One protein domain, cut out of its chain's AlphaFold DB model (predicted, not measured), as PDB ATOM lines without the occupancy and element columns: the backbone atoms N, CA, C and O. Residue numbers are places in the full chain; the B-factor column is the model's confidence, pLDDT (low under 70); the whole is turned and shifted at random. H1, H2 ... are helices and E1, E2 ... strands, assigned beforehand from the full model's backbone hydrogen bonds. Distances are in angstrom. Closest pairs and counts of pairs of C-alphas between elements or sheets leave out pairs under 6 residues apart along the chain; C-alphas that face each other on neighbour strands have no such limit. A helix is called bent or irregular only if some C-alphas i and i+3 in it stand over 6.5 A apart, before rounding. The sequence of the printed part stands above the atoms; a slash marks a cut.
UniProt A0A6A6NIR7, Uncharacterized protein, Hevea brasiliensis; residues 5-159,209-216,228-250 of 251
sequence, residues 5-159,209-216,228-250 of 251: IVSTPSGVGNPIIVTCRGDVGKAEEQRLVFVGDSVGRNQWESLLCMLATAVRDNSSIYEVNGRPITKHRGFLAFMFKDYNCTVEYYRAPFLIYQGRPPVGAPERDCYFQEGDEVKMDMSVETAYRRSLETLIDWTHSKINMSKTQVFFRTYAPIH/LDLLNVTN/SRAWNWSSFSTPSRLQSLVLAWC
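This is residues 5 to 159, 209 to 216 and 228 to 250 of the 251 residues of an uncharacterized protein of Hevea brasiliensis (UniProt A0A6A6NIR7). The model has two lobes: a larger one, in which a twisted sheet of seven strands makes a wall with the long helix H1 laid along one face, and a smaller one at one end, a little three-stranded sheet with the slanting helix H2 over one face. H3 crosses H1 near its far end, touching residues 49 to 53 of H1 and grazing the large sheet at its E4 edge with residues 239 to 242, and residues 92 to 110, with no named element, lead from the large lobe into the small one. The printed part has 186 residues with three named helices and ten named strands, in the order E1 E2 E3 H1 E4 E5 E6 E7 E8 H2 E9 E10 H3; the class is mixed, helices and strands. The large sheet runs E4 E5 E6 E3 E2 E9 E10 and is mixed, while the small one runs E1 E7 E8 and is antiparallel. The whole is compact, with a radius of gyration of the C-alphas of 18.6 A and spans of 55 by 42 by 35 A.

E1 is residues 5 to 7, beginning at C-alpha 5, (-13.716, 35.381, -9.984). E2 is residues 16 to 20, and E3 is residues 30 to 36, 19.8 A long. H1, residues 38 to 54, begins at C-alpha 38, (-10.292, 22.145, 3.710), and is 25.0 A long. E4 is residues 61 to 63, E5 residues 75 to 80 at 16.6 A, and E6 residues 85 to 91 at 19.9 A. E7 is residues 111 to 114 and E8 residues 117 to 119. H2, residues 124 to 142, is 26.3 A long. E9 is residues 148 to 153, 15.9 A, and E10 is residues 210 to 212. H3, residues 239 to 249, is 15.3 A long and ends at C-alpha 249, (-12.970, 13.002, 16.234); it is irregular, but only just: C-alphas 240 and 243 are 6.6 A apart.

In the large sheet, E4, E5 and E6 form a meander, each strand the antiparallel neighbour of the one before, with N 79 and O 62 at 2.8 A and N 87 and O 78 at 2.8 A. E6 and E3 are parallel at 15 degrees, with N 88 and O 32 at 2.8 A. E2 and E3 are a hairpin, with N 18 and O 33 at 2.8 A. E2 and E9 are antiparallel, with N 17 and O 151 at 2.8 A. E9 and the edge strand E10 are parallel, with N 212 and O 152 at 2.7 A. H1 is on this sheet at a height of 8.6 A, over E6 and E3, along the strands at 3 degrees to E3 on the local plane; these are two layers, a helix on one face of a sheet. The closest C-alphas of H1 and E3 are those of Trp 44 and Phe 34, 6.3 A apart. E3, H1 and E4 make a split strand-helix-strand unit, two strands running the same way with E5 and E6 between them, and its crossover is right-handed. H3 touches residues 49 to 53 of H1 alone, the closest C-alphas being those of Cys 49 and Val 246 at 6.0 A, and is only just about perpendicular to it at 70.4 degrees. H3 only grazes the large sheet, with residues 239 to 242. In the small sheet, E1 and E7 are antiparallel, with N 5 and O 113 at 2.8 A, and E7 and E8 are a hairpin, with N 119 and O 112 at 2.7 A. H2 is on it at a height of 9.7 A, again two layers, slantwise to the strands at 35 degrees to E7 on the local plane; it lies over E7 and only just over E1, on which 3 of its C-alphas fall. The closest C-alphas of H2 and E7 are those of Ala 127 and Phe 112, 7.0 A apart. H1 and H2 are apart. Every O i to N i+4 pair is within hydrogen-bond range in H2, against 12 of 13 in H1 and 5 of 7 in H3.

The two C-alphas farthest apart are those of Arg 56 and Gly 104, 57.1 A. Residues 160 to 208 are not printed, a gap of 28.8 A between C-alphas 159 and 209, nor are residues 217 to 227, with 23.2 A between C-alphas 216 and 228. Of the links printed whole, E4 to E5 and E6 to E7 are long. The mean pLDDT of the printed part is 70.7; 64 residues are under 70, among them residues 5 to 28, 67 to 74 and 228 to 250.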
ATOM      1  N   ILE A   5     -12.988  36.647  -9.910       49.88
ATOM      2  CA  ILE A   5     -13.716  35.381  -9.984       49.88
ATOM      3  C   ILE A   5     -12.734  34.291 -10.409       49.88
ATOM      4  O   ILE A   5     -12.106  34.393 -11.462       49.88
ATOM      5  N   VAL A   6     -12.609  33.235  -9.600       51.31
ATOM      6  CA  VAL A   6     -11.757  32.072  -9.905       51.31
ATOM      7  C   VAL A   6     -12.617  30.855 -10.199       51.31
ATOM      8  O   VAL A   6     -13.403  30.432  -9.349       51.31
ATOM      9  N   SER A   7     -12.406  30.219 -11.352       40.53
ATOM     10  CA  SER A   7     -12.869  28.853 -11.603       40.53
ATOM     11  C   SER A   7     -11.663  27.918 -11.748       40.53
ATOM     12  O   SER A   7     -11.112  27.770 -12.835       40.53
ATOM     13  N   THR A   8     -11.226  27.273 -10.662       39.06
ATOM     14  CA  THR A   8     -10.215  26.200 -10.744       39.06
ATOM     15  C   THR A   8     -10.708  24.918 -10.052       39.06
ATOM     16  O   THR A   8     -11.459  24.986  -9.071       39.06
ATOM     17  N   PRO A   9     -10.313  23.722 -10.539       29.56
ATOM     18  CA  PRO A   9     -10.693  22.431  -9.965       29.56
ATOM     19  C   PRO A   9      -9.818  21.992  -8.775       29.56
ATOM     20  O   PRO A   9     -10.069  20.939  -8.185       29.56
ATOM     21  N   SER A  10      -8.801  22.764  -8.390       39.16
ATOM     22  CA  SER A  10      -7.912  22.441  -7.269       39.16
ATOM     23  C   SER A  10      -7.303  23.712  -6.689       39.16
ATOM     24  O   SER A  10      -6.378  24.274  -7.264       39.16
ATOM     25  N   GLY A  11      -7.859  24.165  -5.564       39.84
ATOM     26  CA  GLY A  11      -7.444  25.387  -4.891       39.84
ATOM     27  C   GLY A  11      -6.518  25.142  -3.718       39.84
ATOM     28  O   GLY A  11      -6.833  24.339  -2.841       39.84
ATOM     29  N   VAL A  12      -5.409  25.878  -3.703       41.88
ATOM     30  CA  VAL A  12      -4.661  26.196  -2.489       41.88
ATOM     31  C   VAL A  12      -5.074  27.616  -2.121       41.88
ATOM     32  O   VAL A  12      -4.617  28.579  -2.730       41.88
ATOM     33  N   GLY A  13      -6.009  27.749  -1.188       44.84
ATOM     34  CA  GLY A  13      -6.302  29.032  -0.561       44.84
ATOM     35  C   GLY A  13      -5.759  29.011   0.846       44.84
ATOM     36  O   GLY A  13      -6.002  28.069   1.598       44.84
ATOM     37  N   ASN A  14      -5.038  30.059   1.217       50.94
ATOM     38  CA  ASN A  14      -4.703  30.262   2.615       50.94
ATOM     39  C   ASN A  14      -6.003  30.529   3.376       50.94
ATOM     40  O   ASN A  14      -6.798  31.323   2.900       50.94
ATOM     41  N   PRO A  15      -6.288  29.872   4.503       54.78
ATOM     42  CA  PRO A  15      -7.461  30.212   5.292       54.78
ATOM     43  C   PRO A  15      -7.230  31.510   6.084       54.78
ATOM     44  O   PRO A  15      -6.123  31.790   6.547       54.78
ATOM     45  N   ILE A  16      -8.294  32.279   6.283       58.22
ATOM     46  CA  ILE A  16      -8.355  33.404   7.222       58.22
ATOM     47  C   ILE A  16      -9.012  32.906   8.501       58.22
ATOM     48  O   ILE A  16     -10.006  32.174   8.467       58.22
ATOM     49  N   ILE A  17      -8.487  33.336   9.639       59.06
ATOM     50  CA  ILE A  17      -9.137  33.176  10.932       59.06
ATOM     51  C   ILE A  17      -9.519  34.576  11.393       59.06
ATOM     52  O   ILE A  17      -8.665  35.424  11.620       59.06
ATOM     53  N   VAL A  18     -10.810  34.834  11.509       59.88
ATOM     54  CA  VAL A  18     -11.348  36.104  11.986       59.88
ATOM     55  C   VAL A  18     -11.860  35.883  13.401       59.88
ATOM     56  O   VAL A  18     -12.715  35.030  13.637       59.88
ATOM     57  N   THR A  19     -11.335  36.635  14.360       56.75
ATOM     58  CA  THR A  19     -11.805  36.627  15.743       56.75
ATOM     59  C   THR A  19     -12.550  37.935  16.010       56.75
ATOM     60  O   THR A  19     -11.984  39.026  16.049       56.75
ATOM     61  N   CYS A  20     -13.867  37.858  16.170       52.94
ATOM     62  CA  CYS A  20     -14.678  39.005  16.564       52.94
ATOM     63  C   CYS A  20     -14.784  39.003  18.088       52.94
ATOM     64  O   CYS A  20     -15.414  38.116  18.675       52.94
ATOM     65  N   ARG A  21     -14.159  39.985  18.743       52.16
ATOM     66  CA  ARG A  21     -14.251  40.141  20.195       52.16
ATOM     67  C   ARG A  21     -15.416  41.084  20.493       52.16
ATOM     68  O   ARG A  21     -15.431  42.213  20.018       52.16
ATOM     69  N   GLY A  22     -16.392  40.625  21.275       48.12
ATOM     70  CA  GLY A  22     -17.371  41.532  21.882       48.12
ATOM     71  C   GLY A  22     -16.658  42.545  22.789       48.12
ATOM     72  O   GLY A  22     -15.622  42.218  23.377       48.12
ATOM     73  N   ASP A  23     -17.179  43.772  22.882       40.38
ATOM     74  CA  ASP A  23     -16.561  44.850  23.664       40.38
ATOM     75  C   ASP A  23     -16.372  44.435  25.141       40.38
ATOM     76  O   ASP A  23     -17.295  43.948  25.801       40.38
ATOM     77  N   VAL A  24     -15.175  44.666  25.698       40.47
ATOM     78  CA  VAL A  24     -14.886  44.426  27.124       40.47
ATOM     79  C   VAL A  24     -15.745  45.375  27.965       40.47
ATOM     80  O   VAL A  24     -15.450  46.562  28.073       40.47
ATOM     81  N   GLY A  25     -16.825  44.850  28.547       43.91
ATOM     82  CA  GLY A  25     -17.756  45.604  29.398       43.91
ATOM     83  C   GLY A  25     -19.238  45.433  29.053       43.91
ATOM     84  O   GLY A  25     -20.086  45.860  29.835       43.91
ATOM     85  N   LYS A  26     -19.576  44.774  27.936       44.53
ATOM     86  CA  LYS A  26     -20.946  44.338  27.623       44.53
ATOM     87  C   LYS A  26     -20.965  42.843  27.319       44.53
ATOM     88  O   LYS A  26     -20.049  42.320  26.697       44.53
ATOM     89  N   ALA A  27     -22.009  42.154  27.776       53.28
ATOM     90  CA  ALA A  27     -22.265  40.751  27.453       53.28
ATOM     91  C   ALA A  27     -22.722  40.624  25.988       53.28
ATOM     92  O   ALA A  27     -23.894  40.382  25.711       53.28
ATOM     93  N   GLU A  28     -21.812  40.869  25.050       63.31
ATOM     94  CA  GLU A  28     -22.044  40.682  23.618       63.31
ATOM     95  C   GLU A  28     -21.560  39.295  23.188       63.31
ATOM     96  O   GLU A  28     -20.579  38.768  23.719       63.31
ATOM     97  N   GLU A  29     -22.292  38.690  22.253       73.62
ATOM     98  CA  GLU A  29     -21.958  37.393  21.665       73.62
ATOM     99  C   GLU A  29     -20.577  37.454  21.006       73.62
ATOM    100  O   GLU A  29     -20.303  38.313  20.166       73.62
ATOM    101  N   GLN A  30     -19.692  36.544  21.406       83.81
ATOM    102  CA  GLN A  30     -18.362  36.430  20.815       83.81
ATOM    103  C   GLN A  30     -18.420  35.487  19.620       83.81
ATOM    104  O   GLN A  30     -19.121  34.479  19.657       83.81
ATOM    105  N   ARG A  31     -17.681  35.797  18.553       88.38
ATOM    106  CA  ARG A  31     -17.691  34.971  17.340       88.38
ATOM    107  C   ARG A  31     -16.274  34.672  16.901       88.38
ATOM    108  O   ARG A  31     -15.483  35.577  16.643       88.38
ATOM    109  N   LEU A  32     -15.970  33.392  16.781       90.69
ATOM    110  CA  LEU A  32     -14.726  32.898  16.226       90.69
ATOM    111  C   LEU A  32     -15.003  32.266  14.869       90.69
ATOM    112  O   LEU A  32     -15.696  31.257  14.786       90.69
ATOM    113  N   VAL A  33     -14.455  32.840  13.805       91.38
ATOM    114  CA  VAL A  33     -14.824  32.500  12.434       91.38
ATOM    115  C   VAL A  33     -13.606  32.021  11.652       91.38
ATOM    116  O   VAL A  33     -12.605  32.716  11.526       91.38
ATOM    117  N   PHE A  34     -13.709  30.835  11.070       90.38
ATOM    118  CA  PHE A  34     -12.734  30.286  10.139       90.38
ATOM    119  C   PHE A  34     -13.281  30.406   8.723       90.38
ATOM    120  O   PHE A  34     -14.354  29.888   8.420       90.38
ATOM    121  N   VAL A  35     -12.543  31.054   7.831       88.88
ATOM    122  CA  VAL A  35     -12.931  31.233   6.429       88.88
ATOM    123  C   VAL A  35     -11.843  30.631   5.560       88.88
ATOM    124  O   VAL A  35     -10.691  31.039   5.643       88.88
ATOM    125  N   GLY A  36     -12.168  29.644   4.729       85.19
ATOM    126  CA  GLY A  36     -11.143  29.092   3.848       85.19
ATOM    127  C   GLY A  36     -11.435  27.727   3.255       85.19
ATOM    128  O   GLY A  36     -12.580  27.312   3.046       85.19
ATOM    129  N   ASP A  37     -10.351  27.027   2.957       80.69
ATOM    130  CA  ASP A  37     -10.337  25.729   2.307       80.69
ATOM    131  C   ASP A  37     -10.545  24.561   3.295       80.69
ATOM    132  O   ASP A  37     -11.039  24.724   4.417       80.69
ATOM    133  N   SER A  38     -10.225  23.340   2.859       79.31
ATOM    134  CA  SER A  38     -10.292  22.145   3.710       79.31
ATOM    135  C   SER A  38      -9.283  22.155   4.856       79.31
ATOM    136  O   SER A  38      -9.537  21.546   5.890       79.31
ATOM    137  N   VAL A  39      -8.146  22.832   4.706       79.75
ATOM    138  CA  VAL A  39      -7.142  22.909   5.767       79.75
ATOM    139  C   VAL A  39      -7.583  23.899   6.847       79.75
ATOM    140  O   VAL A  39      -7.342  23.657   8.032       79.75
ATOM    141  N   GLY A  40      -8.270  24.981   6.466       81.50
ATOM    142  CA  GLY A  40      -8.982  25.858   7.403       81.50
ATOM    143  C   GLY A  40     -10.058  25.111   8.195       81.50
ATOM    144  O   GLY A  40     -10.146  25.264   9.410       81.50
ATOM    145  N   ARG A  41     -10.808  24.219   7.533       83.88
ATOM    146  CA  ARG A  41     -11.798  23.358   8.199       83.88
ATOM    147  C   ARG A  41     -11.175  22.450   9.255       83.88
ATOM    148  O   ARG A  41     -11.696  22.375  10.358       83.88
ATOM    149  N   ASN A  42     -10.060  21.790   8.940       82.12
ATOM    150  CA  ASN A  42      -9.378  20.912   9.897       82.12
ATOM    151  C   ASN A  42      -8.936  21.677  11.153       82.12
ATOM    152  O   ASN A  42      -8.981  21.150  12.261       82.12
ATOM    153  N   GLN A  43      -8.504  22.929  10.984       84.12
ATOM    154  CA  GLN A  43      -8.116  23.776  12.105       84.12
ATOM    155  C   GLN A  43      -9.324  24.176  12.962       84.12
ATOM    156  O   GLN A  43      -9.234  24.133  14.187       84.12
ATOM    157  N   TRP A  44     -10.448  24.508  12.322       88.06
ATOM    158  CA  TRP A  44     -11.721  24.754  12.998       88.06
ATOM    159  C   TRP A  44     -12.196  23.526  13.791       88.06
ATOM    160  O   TRP A  44     -12.503  23.661  14.971       88.06
ATOM    161  N   GLU A  45     -12.182  22.326  13.194       84.38
ATOM    162  CA  GLU A  45     -12.569  21.073  13.868       84.38
ATOM    163  C   GLU A  45     -11.663  20.787  15.078       84.38
ATOM    164  O   GLU A  45     -12.154  20.473  16.161       84.38
ATOM    165  N   SER A  46     -10.346  20.968  14.923       81.69
ATOM    166  CA  SER A  46      -9.374  20.798  16.009       81.69
ATOM    167  C   SER A  46      -9.622  21.764  17.171       81.69
ATOM    168  O   SER A  46      -9.636  21.355  18.333       81.69
ATOM    169  N   LEU A  47      -9.881  23.042  16.882       83.44
ATOM    170  CA  LEU A  47     -10.170  24.019  17.928       83.44
ATOM    171  C   LEU A  47     -11.521  23.768  18.600       83.44
ATOM    172  O   LEU A  47     -11.608  23.853  19.820       83.44
ATOM    173  N   LEU A  48     -12.551  23.415  17.829       83.69
ATOM    174  CA  LEU A  48     -13.856  23.033  18.363       83.69
ATOM    175  C   LEU A  48     -13.715  21.884  19.373       83.69
ATOM    176  O   LEU A  48     -14.258  21.957  20.472       83.69
ATOM    177  N   CYS A  49     -12.920  20.872  19.021       80.69
ATOM    178  CA  CYS A  49     -12.536  19.762  19.886       80.69
ATOM    179  C   CYS A  49     -11.850  20.219  21.178       80.69
ATOM    180  O   CYS A  49     -12.278  19.845  22.268       80.69
ATOM    181  N   MET A  50     -10.806  21.048  21.070       79.12
ATOM    182  CA  MET A  50     -10.073  21.559  22.236       79.12
ATOM    183  C   MET A  50     -10.952  22.402  23.163       79.12
ATOM    184  O   MET A  50     -10.801  22.336  24.377       79.12
ATOM    185  N   LEU A  51     -11.872  23.194  22.615       82.31
ATOM    186  CA  LEU A  51     -12.799  23.986  23.421       82.31
ATOM    187  C   LEU A  51     -13.839  23.094  24.101       82.31
ATOM    188  O   LEU A  51     -14.143  23.304  25.270       82.31
ATOM    189  N   ALA A  52     -14.344  22.071  23.408       81.06
ATOM    190  CA  ALA A  52     -15.339  21.158  23.959       81.06
ATOM    191  C   ALA A  52     -14.831  20.375  25.180       81.06
ATOM    192  O   ALA A  52     -15.621  20.085  26.071       81.06
ATOM    193  N   THR A  53     -13.531  20.067  25.270       80.75
ATOM    194  CA  THR A  53     -12.961  19.401  26.458       80.75
ATOM    195  C   THR A  53     -12.877  20.310  27.684       80.75
ATOM    196  O   THR A  53     -12.810  19.812  28.807       80.75
ATOM    197  N   ALA A  54     -12.893  21.631  27.492       79.81
ATOM    198  CA  ALA A  54     -12.896  22.605  28.579       79.81
ATOM    199  C   ALA A  54     -14.306  22.877  29.138       79.81
ATOM    200  O   ALA A  54     -14.436  23.422  30.237       79.81
ATOM    201  N   VAL A  55     -15.360  22.497  28.407       78.62
ATOM    202  CA  VAL A  55     -16.756  22.656  28.832       78.62
ATOM    203  C   VAL A  55     -17.164  21.486  29.727       78.62
ATOM    204  O   VAL A  55     -16.888  20.330  29.429       78.62
ATOM    205  N   ARG A  56     -17.834  21.779  30.848       79.94
ATOM    206  CA  ARG A  56     -18.273  20.742  31.802       79.94
ATOM    207  C   ARG A  56     -19.513  19.992  31.327       79.94
ATOM    208  O   ARG A  56     -19.613  18.786  31.533       79.94
ATOM    209  N   ASP A  57     -20.460  20.716  30.736       80.25
ATOM    210  CA  ASP A  57     -21.702  20.164  30.205       80.25
ATOM    211  C   ASP A  57     -21.720  20.278  28.681       80.25
ATOM    212  O   ASP A  57     -22.048  21.322  28.116       80.25
ATOM    213  N   ASN A  58     -21.400  19.182  27.996       74.75
ATOM    214  CA  ASN A  58     -21.371  19.152  26.533       74.75
ATOM    215  C   ASN A  58     -22.755  19.357  25.897       74.75
ATOM    216  O   ASN A  58     -22.819  19.623  24.699       74.75
ATOM    217  N   SER A  59     -23.858  19.252  26.653       80.12
ATOM    218  CA  SER A  59     -25.197  19.567  26.137       80.12
ATOM    219  C   SER A  59     -25.406  21.068  25.896       80.12
ATOM    220  O   SER A  59     -26.296  21.456  25.139       80.12
ATOM    221  N   SER A  60     -24.544  21.910  26.477       82.31
ATOM    222  CA  SER A  60     -24.481  23.352  26.214       82.31
ATOM    223  C   SER A  60     -23.869  23.694  24.846       82.31
ATOM    224  O   SER A  60     -23.968  24.844  24.407       82.31
ATOM    225  N   ILE A  61     -23.265  22.710  24.164       84.50
ATOM    226  CA  ILE A  61     -22.655  22.855  22.843       84.50
ATOM    227  C   ILE A  61     -23.604  22.291  21.789       84.50
ATOM    228  O   ILE A  61     -23.998  21.127  21.861       84.50
ATOM    229  N   TYR A  62     -23.959  23.081  20.778       84.12
ATOM    230  CA  TYR A  62     -24.849  22.620  19.707       84.12
ATOM    231  C   TYR A  62     -24.628  23.369  18.392       84.12
ATOM    232  O   TYR A  62     -24.180  24.512  18.379       84.12
ATOM    233  N   GLU A  63     -24.960  22.722  17.271       87.06
ATOM    234  CA  GLU A  63     -24.955  23.383  15.962       87.06
ATOM    235  C   GLU A  63     -26.196  24.278  15.836       87.06
ATOM    236  O   GLU A  63     -27.323  23.832  16.066       87.06
ATOM    237  N   VAL A  64     -25.983  25.547  15.492       86.81
ATOM    238  CA  VAL A  64     -26.999  26.611  15.537       86.81
ATOM    239  C   VAL A  64     -28.148  26.364  14.558       86.81
ATOM    240  O   VAL A  64     -29.296  26.687  14.852       86.81
ATOM    241  N   ASN A  65     -27.868  25.779  13.394       82.94
ATOM    242  CA  ASN A  65     -28.841  25.579  12.322       82.94
ATOM    243  C   ASN A  65     -29.496  24.186  12.336       82.94
ATOM    244  O   ASN A  65     -30.255  23.867  11.416       82.94
ATOM    245  N   GLY A  66     -29.172  23.331  13.312       73.81
ATOM    246  CA  GLY A  66     -29.566  21.921  13.337       73.81
ATOM    247  C   GLY A  66     -29.110  21.118  12.110       73.81
ATOM    248  O   GLY A  66     -29.709  20.088  11.788       73.81
ATOM    249  N   ARG A  67     -28.096  21.586  11.372       69.06
ATOM    250  CA  ARG A  67     -27.635  20.955  10.132       69.06
ATOM    251  C   ARG A  67     -26.683  19.799  10.440       69.06
ATOM    252  O   ARG A  67     -25.762  19.956  11.241       69.06
ATOM    253  N   PRO A  68     -26.828  18.647   9.761       67.62
ATOM    254  CA  PRO A  68     -25.831  17.592   9.855       67.62
ATOM    255  C   PRO A  68     -24.497  18.085   9.287       67.62
ATOM    256  O   PRO A  68     -24.444  18.774   8.263       67.62
ATOM    257  N   ILE A  69     -23.401  17.701   9.939       67.56
ATOM    258  CA  ILE A  69     -22.060  18.072   9.499       67.56
ATOM    259  C   ILE A  69     -21.755  17.320   8.197       67.56
ATOM    260  O   ILE A  69     -21.617  16.099   8.190       67.56
ATOM    261  N   THR A  70     -21.624  18.040   7.081       66.00
ATOM    262  CA  THR A  70     -21.245  17.448   5.785       66.00
ATOM    263  C   THR A  70     -19.875  17.940   5.330       66.00
ATOM    264  O   THR A  70     -19.453  19.047   5.672       66.00
ATOM    265  N   LYS A  71     -19.160  17.115   4.553       57.97
ATOM    266  CA  LYS A  71     -17.779  17.382   4.111       57.97
ATOM    267  C   LYS A  71     -17.628  18.498   3.078       57.97
ATOM    268  O   LYS A  71     -16.583  19.138   3.029       57.97
ATOM    269  N   HIS A  72     -18.619  18.696   2.209       57.28
ATOM    270  CA  HIS A  72     -18.376  19.364   0.923       57.28
ATOM    271  C   HIS A  72     -19.133  20.675   0.716       57.28
ATOM    272  O   HIS A  72     -18.852  21.371  -0.261       57.28
ATOM    273  N   ARG A  73     -20.074  21.043   1.596       59.44
ATOM    274  CA  ARG A  73     -20.882  22.256   1.422       59.44
ATOM    275  C   ARG A  73     -21.191  22.936   2.746       59.44
ATOM    276  O   ARG A  73     -21.543  22.275   3.718       59.44
ATOM    277  N   GLY A  74     -21.164  24.264   2.705       68.69
ATOM    278  CA  GLY A  74     -21.930  25.091   3.622       68.69
ATOM    279  C   GLY A  74     -21.129  25.879   4.648       68.69
ATOM    280  O   GLY A  74     -19.901  25.941   4.634       68.69
ATOM    281  N   PHE A  75     -21.932  26.501   5.498       84.81
ATOM    282  CA  PHE A  75     -21.590  27.239   6.696       84.81
ATOM    283  C   PHE A  75     -21.937  26.348   7.892       84.81
ATOM    284  O   PHE A  75     -23.016  25.745   7.900       84.81
ATOM    285  N   LEU A  76     -21.017  26.241   8.848       86.88
ATOM    286  CA  LEU A  76     -21.205  25.522  10.108       86.88
ATOM    287  C   LEU A  76     -21.023  26.510  11.254       86.88
ATOM    288  O   LEU A  76     -20.057  27.269  11.237       86.88
ATOM    289  N   ALA A  77     -21.912  26.479  12.243       89.19
ATOM    290  CA  ALA A  77     -21.814  27.329  13.422       89.19
ATOM    291  C   ALA A  77     -22.160  26.529  14.671       89.19
ATOM    292  O   ALA A  77     -23.254  25.977  14.771       89.19
ATOM    293  N   PHE A  78     -21.231  26.472  15.620       88.69
ATOM    294  CA  PHE A  78     -21.435  25.810  16.903       88.69
ATOM    295  C   PHE A  78     -21.506  26.846  18.009       88.69
ATOM    296  O   PHE A  78     -20.584  27.639  18.164       88.69
ATOM    297  N   MET A  79     -22.591  26.823  18.772       87.75
ATOM    298  CA  MET A  79     -22.790  27.673  19.936       87.75
ATOM    299  C   MET A  79     -22.233  26.985  21.179       87.75
ATOM    300  O   MET A  79     -22.598  25.848  21.468       87.75
ATOM    301  N   PHE A  80     -21.398  27.699  21.928       89.00
ATOM    302  CA  PHE A  80     -20.959  27.381  23.283       89.00
ATOM    303  C   PHE A  80     -21.791  28.226  24.243       89.00
ATOM    304  O   PHE A  80     -21.413  29.349  24.591       89.00
ATOM    305  N   LYS A  81     -22.956  27.704  24.639       86.94
ATOM    306  CA  LYS A  81     -23.981  28.475  25.359       86.94
ATOM    307  C   LYS A  81     -23.459  29.090  26.657       86.94
ATOM    308  O   LYS A  81     -23.744  30.253  26.922       86.94
ATOM    309  N   ASP A  82     -22.666  28.340  27.418       85.81
ATOM    310  CA  ASP A  82     -22.112  28.777  28.708       85.81
ATOM    311  C   ASP A  82     -21.190  30.001  28.582       85.81
ATOM    312  O   ASP A  82     -21.011  30.753  29.537       85.81
ATOM    313  N   TYR A  83     -20.628  30.213  27.390       85.62
ATOM    314  CA  TYR A  83     -19.697  31.298  27.085       85.62
ATOM    315  C   TYR A  83     -20.302  32.361  26.165       85.62
ATOM    316  O   TYR A  83     -19.623  33.338  25.857       85.62
ATOM    317  N   ASN A  84     -21.551  32.174  25.718       87.50
ATOM    318  CA  ASN A  84     -22.201  33.006  24.704       87.50
ATOM    319  C   ASN A  84     -21.281  33.265  23.491       87.50
ATOM    320  O   ASN A  84     -21.035  34.409  23.102       87.50
ATOM    321  N   CYS A  85     -20.695  32.185  22.968       88.56
ATOM    322  CA  CYS A  85     -19.665  32.237  21.937       88.56
ATOM    323  C   CYS A  85     -19.975  31.262  20.800       88.56
ATOM    324  O   CYS A  85     -20.260  30.091  21.059       88.56
ATOM    325  N   THR A  86     -19.879  31.711  19.548       90.25
ATOM    326  CA  THR A  86     -19.973  30.834  18.378       90.25
ATOM    327  C   THR A  86     -18.604  30.528  17.788       90.25
ATOM    328  O   THR A  86     -17.728  31.386  17.693       90.25
ATOM    329  N   VAL A  87     -18.429  29.284  17.348       90.19
ATOM    330  CA  VAL A  87     -17.261  28.832  16.590       90.19
ATOM    331  C   VAL A  87     -17.733  28.373  15.217       90.19
ATOM    332  O   VAL A  87     -18.458  27.385  15.074       90.19
ATOM    333  N   GLU A  88     -17.331  29.105  14.189       90.75
ATOM    334  CA  GLU A  88     -17.940  29.084  12.866       90.75
ATOM    335  C   GLU A  88     -16.932  28.735  11.770       90.75
ATOM    336  O   GLU A  88     -15.759  29.099  11.843       90.75
ATOM    337  N   TYR A  89     -17.406  28.066  10.719       88.44
ATOM    338  CA  TYR A  89     -16.635  27.775   9.517       88.44
ATOM    339  C   TYR A  89     -17.414  28.144   8.255       88.44
ATOM    340  O   TYR A  89     -18.522  27.653   8.020       88.44
ATOM    341  N   TYR A  90     -16.788  28.953   7.403       88.12
ATOM    342  CA  TYR A  90     -17.247  29.296   6.065       88.12
ATOM    343  C   TYR A  90     -16.303  28.709   5.024       88.12
ATOM    344  O   TYR A  90     -15.112  29.028   4.957       88.12
ATOM    345  N   ARG A  91     -16.858  27.869   4.149       85.31
ATOM    346  CA  ARG A  91     -16.112  27.331   3.018       85.31
ATOM    347  C   ARG A  91     -15.910  28.404   1.944       85.31
ATOM    348  O   ARG A  91     -16.831  28.695   1.188       85.31
ATOM    349  N   ALA A  92     -14.684  28.901   1.831       84.38
ATOM    350  CA  ALA A  92     -14.241  29.829   0.793       84.38
ATOM    351  C   ALA A  92     -12.830  29.428   0.325       84.38
ATOM    352  O   ALA A  92     -11.845  30.018   0.761       84.38
ATOM    353  N   PRO A  93     -12.695  28.400  -0.533       78.81
ATOM    354  CA  PRO A  93     -11.398  27.792  -0.849       78.81
ATOM    355  C   PRO A  93     -10.391  28.731  -1.499       78.81
ATOM    356  O   PRO A  93      -9.215  28.412  -1.499       78.81
ATOM    357  N   PHE A  94     -10.855  29.840  -2.068       76.06
ATOM    358  CA  PHE A  94     -10.021  30.857  -2.704       76.06
ATOM    359  C   PHE A  94     -10.110  32.207  -1.995       76.06
ATOM    360  O   PHE A  94      -9.490  33.155  -2.450       76.06
ATOM    361  N   LEU A  95     -10.919  32.314  -0.931       78.69
ATOM    362  CA  LEU A  95     -11.282  33.557  -0.228       78.69
ATOM    363  C   LEU A  95     -11.961  34.647  -1.075       78.69
ATOM    364  O   LEU A  95     -12.518  35.592  -0.526       78.69
ATOM    365  N   ILE A  96     -11.986  34.471  -2.388       78.00
ATOM    366  CA  ILE A  96     -12.697  35.293  -3.357       78.00
ATOM    367  C   ILE A  96     -13.882  34.536  -3.953       78.00
ATOM    368  O   ILE A  96     -14.102  33.346  -3.689       78.00
ATOM    369  N   TYR A  97     -14.681  35.248  -4.743       74.00
ATOM    370  CA  TYR A  97     -15.889  34.695  -5.329       74.00
ATOM    371  C   TYR A  97     -15.557  33.600  -6.351       74.00
ATOM    372  O   TYR A  97     -14.763  33.785  -7.269       74.00
ATOM    373  N   GLN A  98     -16.203  32.444  -6.207       72.56
ATOM    374  CA  GLN A  98     -16.170  31.382  -7.206       72.56
ATOM    375  C   GLN A  98     -17.477  31.419  -7.997       72.56
ATOM    376  O   GLN A  98     -18.546  31.101  -7.473       72.56
ATOM    377  N   GLY A  99     -17.376  31.830  -9.256       69.44
ATOM    378  CA  GLY A  99     -18.501  32.004 -10.165       69.44
ATOM    379  C   GLY A  99     -18.636  30.867 -11.167       69.44
ATOM    380  O   GLY A  99     -17.807  29.958 -11.241       69.44
ATOM    381  N   ARG A 100     -19.717  30.925 -11.947       70.62
ATOM    382  CA  ARG A 100     -19.873  30.066 -13.123       70.62
ATOM    383  C   ARG A 100     -19.071  30.638 -14.299       70.62
ATOM    384  O   ARG A 100     -18.988  31.862 -14.400       70.62
ATOM    385  N   PRO A 101     -18.583  29.769 -15.202       67.50
ATOM    386  CA  PRO A 101     -18.121  30.152 -16.533       67.50
ATOM    387  C   PRO A 101     -19.076  31.135 -17.213       67.50
ATOM    388  O   PRO A 101     -20.273  30.832 -17.307       67.50
ATOM    389  N   PRO A 102     -18.581  32.295 -17.680       72.19
ATOM    390  CA  PRO A 102     -19.311  33.119 -18.625       72.19
ATOM    391  C   PRO A 102     -19.671  32.304 -19.868       72.19
ATOM    392  O   PRO A 102     -18.994  31.339 -20.237       72.19
ATOM    393  N   VAL A 103     -20.756  32.697 -20.529       74.38
ATOM    394  CA  VAL A 103     -21.226  32.017 -21.738       74.38
ATOM    395  C   VAL A 103     -20.151  32.123 -22.824       74.38
ATOM    396  O   VAL A 103     -19.749  33.224 -23.183       74.38
ATOM    397  N   GLY A 104     -19.690  30.979 -23.340       72.44
ATOM    398  CA  GLY A 104     -18.641  30.910 -24.366       72.44
ATOM    399  C   GLY A 104     -17.219  30.698 -23.836       72.44
ATOM    400  O   GLY A 104     -16.302  30.568 -24.642       72.44
ATOM    401  N   ALA A 105     -17.022  30.616 -22.515       68.44
ATOM    402  CA  ALA A 105     -15.731  30.234 -21.948       68.44
ATOM    403  C   ALA A 105     -15.360  28.777 -22.323       68.44
ATOM    404  O   ALA A 105     -16.250  27.917 -22.360       68.44
ATOM    405  N   PRO A 106     -14.074  28.468 -22.585       66.94
ATOM    406  CA  PRO A 106     -13.633  27.113 -22.908       66.94
ATOM    407  C   PRO A 106     -13.971  26.121 -21.789       66.94
ATOM    408  O   PRO A 106     -13.706  26.369 -20.618       66.94
ATOM    409  N   GLU A 107     -14.526  24.962 -22.146       60.81
ATOM    410  CA  GLU A 107     -15.112  23.997 -21.198       60.81
ATOM    411  C   GLU A 107     -14.088  23.329 -20.250       60.81
ATOM    412  O   GLU A 107     -14.467  22.629 -19.311       60.81
ATOM    413  N   ARG A 108     -12.781  23.505 -20.493       58.56
ATOM    414  CA  ARG A 108     -11.707  22.785 -19.783       58.56
ATOM    415  C   ARG A 108     -10.572  23.651 -19.252       58.56
ATOM    416  O   ARG A 108      -9.715  23.112 -18.553       58.56
ATOM    417  N   ASP A 109     -10.599  24.954 -19.508       60.31
ATOM    418  CA  ASP A 109      -9.534  25.848 -19.068       60.31
ATOM    419  C   ASP A 109      -9.967  26.615 -17.823       60.31
ATOM    420  O   ASP A 109     -11.081  27.133 -17.721       60.31
ATOM    421  N   CYS A 110      -9.076  26.651 -16.834       68.69
ATOM    422  CA  CYS A 110      -9.253  27.534 -15.693       68.69
ATOM    423  C   CYS A 110      -9.059  28.964 -16.174       68.69
ATOM    424  O   CYS A 110      -8.068  29.249 -16.841       68.69
ATOM    425  N   TYR A 111      -9.963  29.857 -15.796       73.00
ATOM    426  CA  TYR A 111      -9.824  31.270 -16.091       73.00
ATOM    427  C   TYR A 111      -9.955  32.087 -14.810       73.00
ATOM    428  O   TYR A 111     -10.541  31.663 -13.803       73.00
ATOM    429  N   PHE A 112      -9.388  33.279 -14.884       80.38
ATOM    430  CA  PHE A 112      -9.539  34.330 -13.899       80.38
ATOM    431  C   PHE A 112     -10.423  35.412 -14.505       80.38
ATOM    432  O   PHE A 112     -10.437  35.582 -15.720       80.38
ATOM    433  N   GLN A 113     -11.188  36.131 -13.702       78.19
ATOM    434  CA  GLN A 113     -12.006  37.231 -14.208       78.19
ATOM    435  C   GLN A 113     -11.942  38.406 -13.245       78.19
ATOM    436  O   GLN A 113     -12.214  38.229 -12.065       78.19
ATOM    437  N   GLU A 114     -11.613  39.594 -13.742       80.19
ATOM    438  CA  GLU A 114     -11.619  40.845 -12.978       80.19
ATOM    439  C   GLU A 114     -12.783  41.709 -13.476       80.19
ATOM    440  O   GLU A 114     -12.834  42.072 -14.650       80.19
ATOM    441  N   GLY A 115     -13.748  42.005 -12.598       78.25
ATOM    442  CA  GLY A 115     -14.982  42.683 -13.008       78.25
ATOM    443  C   GLY A 115     -15.742  41.859 -14.053       78.25
ATOM    444  O   GLY A 115     -16.062  40.695 -13.808       78.25
ATOM    445  N   ASP A 116     -15.990  42.443 -15.223       79.00
ATOM    446  CA  ASP A 116     -16.662  41.781 -16.349       79.00
ATOM    447  C   ASP A 116     -15.684  41.150 -17.361       79.00
ATOM    448  O   ASP A 116     -16.111  40.543 -18.345       79.00
ATOM    449  N   GLU A 117     -14.369  41.268 -17.142       81.25
ATOM    450  CA  GLU A 117     -13.351  40.832 -18.100       81.25
ATOM    451  C   GLU A 117     -12.735  39.478 -17.724       81.25
ATOM    452  O   GLU A 117     -12.154  39.304 -16.651       81.25
ATOM    453  N   VAL A 118     -12.808  38.519 -18.650       81.12
ATOM    454  CA  VAL A 118     -12.199  37.189 -18.515       81.12
ATOM    455  C   VAL A 118     -10.735  37.236 -18.949       81.12
ATOM    456  O   VAL A 118     -10.415  37.579 -20.084       81.12
ATOM    457  N   LYS A 119      -9.843  36.834 -18.051       82.38
ATOM    458  CA  LYS A 119      -8.390  36.790 -18.219       82.38
ATOM    459  C   LYS A 119      -7.934  35.333 -18.349       82.38
ATOM    460  O   LYS A 119      -7.661  34.663 -17.353       82.38
ATOM    461  N   MET A 120      -7.858  34.848 -19.588       78.81
ATOM    462  CA  MET A 120      -7.424  33.474 -19.895       78.81
ATOM    463  C   MET A 120      -5.918  33.264 -19.677       78.81
ATOM    464  O   MET A 120      -5.512  32.211 -19.202       78.81
ATOM    465  N   ASP A 121      -5.101  34.285 -19.958       83.12
ATOM    466  CA  ASP A 121      -3.632  34.192 -19.913       83.12
ATOM    467  C   ASP A 121      -3.027  34.659 -18.575       83.12
ATOM    468  O   ASP A 121      -1.814  34.850 -18.452       83.12
ATOM    469  N   MET A 122      -3.856  34.889 -17.551       83.88
ATOM    470  CA  MET A 122      -3.365  35.306 -16.238       83.88
ATOM    471  C   MET A 122      -2.671  34.136 -15.535       83.88
ATOM    472  O   MET A 122      -3.236  33.056 -15.367       83.88
ATOM    473  N   SER A 123      -1.438  34.369 -15.080       84.56
ATOM    474  CA  SER A 123      -0.693  33.370 -14.318       84.56
ATOM    475  C   SER A 123      -1.334  33.120 -12.947       84.56
ATOM    476  O   SER A 123      -1.916  34.025 -12.345       84.56
ATOM    477  N   VAL A 124      -1.173  31.905 -12.411       80.69
ATOM    478  CA  VAL A 124      -1.628  31.562 -11.050       80.69
ATOM    479  C   VAL A 124      -0.990  32.482 -10.005       80.69
ATOM    480  O   VAL A 124      -1.656  32.873  -9.053       80.69
ATOM    481  N   GLU A 125       0.271  32.866 -10.208       82.75
ATOM    482  CA  GLU A 125       1.002  33.781  -9.331       82.75
ATOM    483  C   GLU A 125       0.332  35.160  -9.271       82.75
ATOM    484  O   GLU A 125       0.021  35.672  -8.194       82.75
ATOM    485  N   THR A 126       0.048  35.733 -10.443       85.69
ATOM    486  CA  THR A 126      -0.640  37.020 -10.575       85.69
ATOM    487  C   THR A 126      -2.032  36.946  -9.966       85.69
ATOM    488  O   THR A 126      -2.387  37.793  -9.154       85.69
ATOM    489  N   ALA A 127      -2.803  35.907 -10.289       83.00
ATOM    490  CA  ALA A 127      -4.139  35.727  -9.739       83.00
ATOM    491  C   ALA A 127      -4.138  35.588  -8.212       83.00
ATOM    492  O   ALA A 127      -5.024  36.099  -7.530       83.00
ATOM    493  N   TYR A 128      -3.138  34.898  -7.665       82.44
ATOM    494  CA  TYR A 128      -2.975  34.733  -6.230       82.44
ATOM    495  C   TYR A 128      -2.623  36.052  -5.536       82.44
ATOM    496  O   TYR A 128      -3.215  36.378  -4.512       82.44
ATOM    497  N   ARG A 129      -1.722  36.856  -6.115       86.88
ATOM    498  CA  ARG A 129      -1.445  38.212  -5.623       86.88
ATOM    499  C   ARG A 129      -2.712  39.073  -5.626       86.88
ATOM    500  O   ARG A 129      -3.075  39.624  -4.591       86.88
ATOM    501  N   ARG A 130      -3.435  39.101  -6.749       86.12
ATOM    502  CA  ARG A 130      -4.672  39.883  -6.917       86.12
ATOM    503  C   ARG A 130      -5.778  39.469  -5.953       86.12
ATOM    504  O   ARG A 130      -6.526  40.317  -5.466       86.12
ATOM    505  N   SER A 131      -5.891  38.174  -5.655       83.38
ATOM    506  CA  SER A 131      -6.878  37.683  -4.690       83.38
ATOM    507  C   SER A 131      -6.568  38.146  -3.264       83.38
ATOM    508  O   SER A 131      -7.493  38.512  -2.538       83.38
ATOM    509  N   LEU A 132      -5.288  38.193  -2.881       84.50
ATOM    510  CA  LEU A 132      -4.849  38.706  -1.584       84.50
ATOM    511  C   LEU A 132      -5.049  40.219  -1.460       84.50
ATOM    512  O   LEU A 132      -5.583  40.656  -0.445       84.50
ATOM    513  N   GLU A 133      -4.695  40.991  -2.490       85.94
ATOM    514  CA  GLU A 133      -4.958  42.441  -2.564       85.94
ATOM    515  C   GLU A 133      -6.456  42.725  -2.360       85.94
ATOM    516  O   GLU A 133      -6.849  43.388  -1.401       85.94
ATOM    517  N   THR A 134      -7.310  42.084  -3.169       84.69
ATOM    518  CA  THR A 134      -8.780  42.210  -3.084       84.69
ATOM    519  C   THR A 134      -9.301  41.929  -1.672       84.69
ATOM    520  O   THR A 134     -10.223  42.580  -1.177       84.69
ATOM    521  N   LEU A 135      -8.741  40.915  -1.020       83.94
ATOM    522  CA  LEU A 135      -9.156  40.494   0.303       83.94
ATOM    523  C   LEU A 135      -8.710  41.460   1.404       83.94
ATOM    524  O   LEU A 135      -9.463  41.692   2.354       83.94
ATOM    525  N   ILE A 136      -7.499  42.002   1.300       83.69
ATOM    526  CA  ILE A 136      -6.974  42.992   2.242       83.69
ATOM    527  C   ILE A 136      -7.773  44.290   2.119       83.69
ATOM    528  O   ILE A 136      -8.240  44.802   3.138       83.69
ATOM    529  N   ASP A 137      -8.067  44.737   0.899       83.88
ATOM    530  CA  ASP A 137      -8.932  45.894   0.640       83.88
ATOM    531  C   ASP A 137     -10.352  45.690   1.177       83.88
ATOM    532  O   ASP A 137     -10.960  46.578   1.792       83.88
ATOM    533  N   TRP A 138     -10.908  44.492   0.981       85.69
ATOM    534  CA  TRP A 138     -12.206  44.139   1.543       85.69
ATOM    535  C   TRP A 138     -12.176  44.157   3.074       85.69
ATOM    536  O   TRP A 138     -13.085  44.703   3.700       85.69
ATOM    537  N   THR A 139     -11.118  43.615   3.681       82.44
ATOM    538  CA  THR A 139     -10.927  43.613   5.139       82.44
ATOM    539  C   THR A 139     -10.879  45.044   5.663       82.44
ATOM    540  O   THR A 139     -11.651  45.389   6.553       82.44
ATOM    541  N   HIS A 140     -10.072  45.903   5.041       79.06
ATOM    542  CA  HIS A 140      -9.951  47.313   5.397       79.06
ATOM    543  C   HIS A 140     -11.283  48.073   5.271       79.06
ATOM    544  O   HIS A 140     -11.642  48.869   6.135       79.06
ATOM    545  N   SER A 141     -12.052  47.817   4.208       83.62
ATOM    546  CA  SER A 141     -13.278  48.573   3.919       83.62
ATOM    547  C   SER A 141     -14.541  48.048   4.608       83.62
ATOM    548  O   SER A 141     -15.533  48.779   4.690       83.62
ATOM    549  N   LYS A 142     -14.557  46.786   5.058       85.44
ATOM    550  CA  LYS A 142     -15.762  46.129   5.599       85.44
ATOM    551  C   LYS A 142     -15.636  45.660   7.039       85.44
ATOM    552  O   LYS A 142     -16.674  45.518   7.688       85.44
ATOM    553  N   ILE A 143     -14.429  45.417   7.545       83.00
ATOM    554  CA  ILE A 143     -14.232  44.924   8.909       83.00
ATOM    555  C   ILE A 143     -13.882  46.086   9.833       83.00
ATOM    556  O   ILE A 143     -12.963  46.860   9.591       83.00
ATOM    557  N   ASN A 144     -14.605  46.177  10.951       82.06
ATOM    558  CA  ASN A 144     -14.228  47.083  12.023       82.06
ATOM    559  C   ASN A 144     -13.089  46.469  12.857       82.06
ATOM    560  O   ASN A 144     -13.335  45.691  13.785       82.06
ATOM    561  N   MET A 145     -11.856  46.867  12.539       79.50
ATOM    562  CA  MET A 145     -10.632  46.423  13.216       79.50
ATOM    563  C   MET A 145     -10.531  46.879  14.683       79.50
ATOM    564  O   MET A 145      -9.728  46.338  15.434       79.50
ATOM    565  N   SER A 146     -11.369  47.821  15.146       81.06
ATOM    566  CA  SER A 146     -11.411  48.200  16.569       81.06
ATOM    567  C   SER A 146     -12.115  47.157  17.446       81.06
ATOM    568  O   SER A 146     -11.974  47.188  18.665       81.06
ATOM    569  N   LYS A 147     -12.910  46.269  16.834       80.12
ATOM    570  CA  LYS A 147     -13.676  45.201  17.508       80.12
ATOM    571  C   LYS A 147     -13.303  43.800  17.025       80.12
ATOM    572  O   LYS A 147     -13.657  42.798  17.641       80.12
ATOM    573  N   THR A 148     -12.606  43.723  15.898       82.50
ATOM    574  CA  THR A 148     -12.286  42.470  15.221       82.50
ATOM    575  C   THR A 148     -10.783  42.338  15.099       82.50
ATOM    576  O   THR A 148     -10.122  43.250  14.612       82.50
ATOM    577  N   GLN A 149     -10.255  41.193  15.503       85.25
ATOM    578  CA  GLN A 149      -8.883  40.806  15.236       85.25
ATOM    579  C   GLN A 149      -8.881  39.789  14.090       85.25
ATOM    580  O   GLN A 149      -9.692  38.865  14.035       85.25
ATOM    581  N   VAL A 150      -7.995  39.995  13.123       84.44
ATOM    582  CA  VAL A 150      -7.929  39.178  11.910       84.44
ATOM    583  C   VAL A 150      -6.558  38.528  11.846       84.44
ATOM    584  O   VAL A 150      -5.540  39.215  11.874       84.44
ATOM    585  N   PHE A 151      -6.553  37.202  11.736       85.75
ATOM    586  CA  PHE A 151      -5.363  36.394  11.542       85.75
ATOM    587  C   PHE A 151      -5.341  35.819  10.130       85.75
ATOM    588  O   PHE A 151      -6.228  35.061   9.722       85.75
ATOM    589  N   PHE A 152      -4.270  36.091   9.403       84.00
ATOM    590  CA  PHE A 152      -3.970  35.398   8.161       84.00
ATOM    591  C   PHE A 152      -3.137  34.171   8.475       84.00
ATOM    592  O   PHE A 152      -2.100  34.266   9.126       84.00
ATOM    593  N   ARG A 153      -3.569  32.995   8.028       84.69
ATOM    594  CA  ARG A 153      -2.775  31.782   8.187       84.69
ATOM    595  C   ARG A 153      -1.989  31.511   6.911       84.69
ATOM    596  O   ARG A 153      -2.546  31.516   5.821       84.69
ATOM    597  N   THR A 154      -0.703  31.210   7.050       80.62
ATOM    598  CA  THR A 154       0.131  30.839   5.903       80.62
ATOM    599  C   THR A 154      -0.214  29.442   5.373       80.62
ATOM    600  O   THR A 154      -0.816  28.613   6.068       80.62
ATOM    601  N   TYR A 155       0.192  29.161   4.135       77.69
ATOM    602  CA  TYR A 155      -0.075  27.882   3.483       77.69
ATOM    603  C   TYR A 155       0.510  26.696   4.276       77.69
ATOM    604  O   TYR A 155       1.550  26.808   4.935       77.69
ATOM    605  N   ALA A 156      -0.146  25.538   4.186       74.56
ATOM    606  CA  ALA A 156       0.372  24.282   4.720       74.56
ATOM    607  C   ALA A 156       0.792  23.356   3.563       74.56
ATOM    608  O   ALA A 156      -0.059  23.023   2.736       74.56
ATOM    609  N   PRO A 157       2.068  22.937   3.487       72.00
ATOM    610  CA  PRO A 157       2.557  22.094   2.402       72.00
ATOM    611  C   PRO A 157       1.934  20.695   2.425       72.00
ATOM    612  O   PRO A 157       1.608  20.146   3.480       72.00
ATOM    613  N   ILE A 158       1.824  20.104   1.235       71.25
ATOM    614  CA  ILE A 158       1.450  18.702   1.036       71.25
ATOM    615  C   ILE A 158       2.700  17.808   1.048       71.25
ATOM    616  O   ILE A 158       3.754  18.210   0.564       71.25
ATOM    617  N   HIS A 159       2.575  16.583   1.568       67.44
ATOM    618  CA  HIS A 159       3.716  15.682   1.824       67.44
ATOM    619  C   HIS A 159       3.669  14.359   1.052       67.44
ATOM    620  O   HIS A 159       4.263  13.369   1.476       67.44
ATOM    621  N   LEU A 209      -2.917  43.495  11.411       70.44
ATOM    622  CA  LEU A 209      -3.201  42.162  10.885       70.44
ATOM    623  C   LEU A 209      -2.179  41.185  11.457       70.44
ATOM    624  O   LEU A 209      -0.977  41.347  11.252       70.44
ATOM    625  N   ASP A 210      -2.659  40.150  12.135       79.06
ATOM    626  CA  ASP A 210      -1.787  39.142  12.715       79.06
ATOM    627  C   ASP A 210      -1.514  38.032  11.694       79.06
ATOM    628  O   ASP A 210      -2.417  37.514  11.034       79.06
ATOM    629  N   LEU A 211      -0.254  37.624  11.557       82.06
ATOM    630  CA  LEU A 211       0.121  36.520  10.679       82.06
ATOM    631  C   LEU A 211       0.399  35.257  11.497       82.06
ATOM    632  O   LEU A 211       1.391  35.154  12.218       82.06
ATOM    633  N   LEU A 212      -0.440  34.241  11.317       84.94
ATOM    634  CA  LEU A 212      -0.227  32.901  11.841       84.94
ATOM    635  C   LEU A 212       0.659  32.100  10.873       84.94
ATOM    636  O   LEU A 212       0.180  31.368  10.000       84.94
ATOM    637  N   ASN A 213       1.977  32.244  11.033       84.25
ATOM    638  CA  ASN A 213       2.969  31.522  10.238       84.25
ATOM    639  C   ASN A 213       3.104  30.061  10.697       84.25
ATOM    640  O   ASN A 213       3.782  29.753  11.678       84.25
ATOM    641  N   VAL A 214       2.468  29.148   9.963       82.38
ATOM    642  CA  VAL A 214       2.506  27.699  10.232       82.38
ATOM    643  C   VAL A 214       3.327  26.921   9.217       82.38
ATOM    644  O   VAL A 214       3.540  25.728   9.413       82.38
ATOM    645  N   THR A 215       3.783  27.561   8.141       80.38
ATOM    646  CA  THR A 215       4.339  26.885   6.963       80.38
ATOM    647  C   THR A 215       5.507  25.976   7.323       80.38
ATOM    648  O   THR A 215       5.467  24.781   7.037       80.38
ATOM    649  N   ASN A 216       6.514  26.508   8.017       80.12
ATOM    650  CA  ASN A 216       7.715  25.748   8.365       80.12
ATOM    651  C   ASN A 216       7.409  24.618   9.356       80.12
ATOM    652  O   ASN A 216       7.858  23.487   9.178       80.12
ATOM    653  N   SER A 228      -7.308  10.624   3.443       35.38
ATOM    654  CA  SER A 228      -8.698  10.277   3.101       35.38
ATOM    655  C   SER A 228      -9.286   8.946   3.611       35.38
ATOM    656  O   SER A 228     -10.034   8.284   2.892       35.38
ATOM    657  N   ARG A 229      -9.111   8.580   4.886       36.44
ATOM    658  CA  ARG A 229     -10.078   7.734   5.573       36.44
ATOM    659  C   ARG A 229     -11.325   8.581   5.604       36.44
ATOM    660  O   ARG A 229     -11.431   9.577   6.319       36.44
ATOM    661  N   ALA A 230     -12.213   8.265   4.675       35.38
ATOM    662  CA  ALA A 230     -13.518   8.851   4.601       35.38
ATOM    663  C   ALA A 230     -14.214   8.537   5.925       35.38
ATOM    664  O   ALA A 230     -14.817   7.485   6.088       35.38
ATOM    665  N   TRP A 231     -14.092   9.454   6.885       38.44
ATOM    666  CA  TRP A 231     -15.025   9.591   7.989       38.44
ATOM    667  C   TRP A 231     -16.423   9.412   7.390       38.44
ATOM    668  O   TRP A 231     -16.713  10.010   6.351       38.44
ATOM    669  N   ASN A 232     -17.225   8.494   7.916       33.69
ATOM    670  CA  ASN A 232     -18.529   8.178   7.344       33.69
ATOM    671  C   ASN A 232     -19.565   9.123   7.974       33.69
ATOM    672  O   ASN A 232     -20.071   8.859   9.058       33.69
ATOM    673  N   TRP A 233     -19.801  10.276   7.344       40.38
ATOM    674  CA  TRP A 233     -20.561  11.408   7.918       40.38
ATOM    675  C   TRP A 233     -22.079  11.186   7.955       40.38
ATOM    676  O   TRP A 233     -22.790  11.935   8.616       40.38
ATOM    677  N   SER A 234     -22.596  10.171   7.259       34.06
ATOM    678  CA  SER A 234     -24.035   9.917   7.092       34.06
ATOM    679  C   SER A 234     -24.744   9.390   8.347       34.06
ATOM    680  O   SER A 234     -25.969   9.317   8.358       34.06
ATOM    681  N   SER A 235     -24.015   9.066   9.419       33.41
ATOM    682  CA  SER A 235     -24.578   8.403  10.606       33.41
ATOM    683  C   SER A 235     -24.823   9.320  11.816       33.41
ATOM    684  O   SER A 235     -25.157   8.810  12.884       33.41
ATOM    685  N   PHE A 236     -24.620  10.641  11.739       46.91
ATOM    686  CA  PHE A 236     -24.408  11.466  12.948       46.91
ATOM    687  C   PHE A 236     -25.277  12.735  13.009       46.91
ATOM    688  O   PHE A 236     -24.770  13.851  12.994       46.91
ATOM    689  N   SER A 237     -26.600  12.550  13.085       38.72
ATOM    690  CA  SER A 237     -27.623  13.608  12.998       38.72
ATOM    691  C   SER A 237     -28.337  13.978  14.313       38.72
ATOM    692  O   SER A 237     -29.324  14.706  14.256       38.72
ATOM    693  N   THR A 238     -27.891  13.519  15.494       36.62
ATOM    694  CA  THR A 238     -28.590  13.802  16.773       36.62
ATOM    695  C   THR A 238     -27.697  14.406  17.873       36.62
ATOM    696  O   THR A 238     -26.534  14.010  17.988       36.62
ATOM    697  N   PRO A 239     -28.243  15.283  18.750       39.59
ATOM    698  CA  PRO A 239     -27.513  15.927  19.857       39.59
ATOM    699  C   PRO A 239     -26.833  14.948  20.827       39.59
ATOM    700  O   PRO A 239     -25.747  15.213  21.329       39.59
ATOM    701  N   SER A 240     -27.413  13.763  21.032       34.84
ATOM    702  CA  SER A 240     -26.841  12.698  21.867       34.84
ATOM    703  C   SER A 240     -25.529  12.103  21.332       34.84
ATOM    704  O   SER A 240     -24.818  11.434  22.075       34.84
ATOM    705  N   ARG A 241     -25.166  12.354  20.065       41.38
ATOM    706  CA  ARG A 241     -23.906  11.891  19.461       41.38
ATOM    707  C   ARG A 241     -22.778  12.926  19.511       41.38
ATOM    708  O   ARG A 241     -21.686  12.603  19.061       41.38
ATOM    709  N   LEU A 242     -22.980  14.107  20.110       42.97
ATOM    710  CA  LEU A 242     -21.892  15.057  20.400       42.97
ATOM    711  C   LEU A 242     -20.865  14.481  21.391       42.97
ATOM    712  O   LEU A 242     -19.667  14.657  21.192       42.97
ATOM    713  N   GLN A 243     -21.311  13.686  22.376       36.81
ATOM    714  CA  GLN A 243     -20.424  12.890  23.241       36.81
ATOM    715  C   GLN A 243     -19.561  11.904  22.436       36.81
ATOM    716  O   GLN A 243     -18.384  11.725  22.730       36.81
ATOM    717  N   SER A 244     -20.122  11.301  21.385       34.00
ATOM    718  CA  SER A 244     -19.391  10.409  20.478       34.00
ATOM    719  C   SER A 244     -18.528  11.169  19.464       34.00
ATOM    720  O   SER A 244     -17.566  10.608  18.960       34.00
ATOM    721  N   LEU A 245     -18.851  12.429  19.159       37.69
ATOM    722  CA  LEU A 245     -18.089  13.302  18.263       37.69
ATOM    723  C   LEU A 245     -16.793  13.767  18.932       37.69
ATOM    724  O   LEU A 245     -15.728  13.571  18.366       37.69
ATOM    725  N   VAL A 246     -16.861  14.284  20.162       34.97
ATOM    726  CA  VAL A 246     -15.670  14.745  20.904       34.97
ATOM    727  C   VAL A 246     -14.734  13.576  21.250       34.97
ATOM    728  O   VAL A 246     -13.522  13.733  21.245       34.97
ATOM    729  N   LEU A 247     -15.263  12.369  21.477       31.44
ATOM    730  CA  LEU A 247     -14.441  11.188  21.780       31.44
ATOM    731  C   LEU A 247     -13.964  10.401  20.543       31.44
ATOM    732  O   LEU A 247     -13.019   9.628  20.668       31.44
ATOM    733  N   ALA A 248     -14.591  10.557  19.368       33.09
ATOM    734  CA  ALA A 248     -14.181   9.847  18.146       33.09
ATOM    735  C   ALA A 248     -13.466  10.728  17.106       33.09
ATOM    736  O   ALA A 248     -12.874  10.175  16.185       33.09
ATOM    737  N   TRP A 249     -13.540  12.061  17.213       36.09
ATOM    738  CA  TRP A 249     -12.970  13.002  16.234       36.09
ATOM    739  C   TRP A 249     -11.804  13.824  16.759       36.09
ATOM    740  O   TRP A 249     -11.027  14.342  15.957       36.09
ATOM    741  N   CYS A 250     -11.690  13.976  18.075       37.19
ATOM    742  CA  CYS A 250     -10.548  14.657  18.649       37.19
ATOM    743  C   CYS A 250      -9.378  13.656  18.669       37.19
ATOM    744  O   CYS A 250      -9.560  12.548  19.176       37.19
TER     745      CYS A 250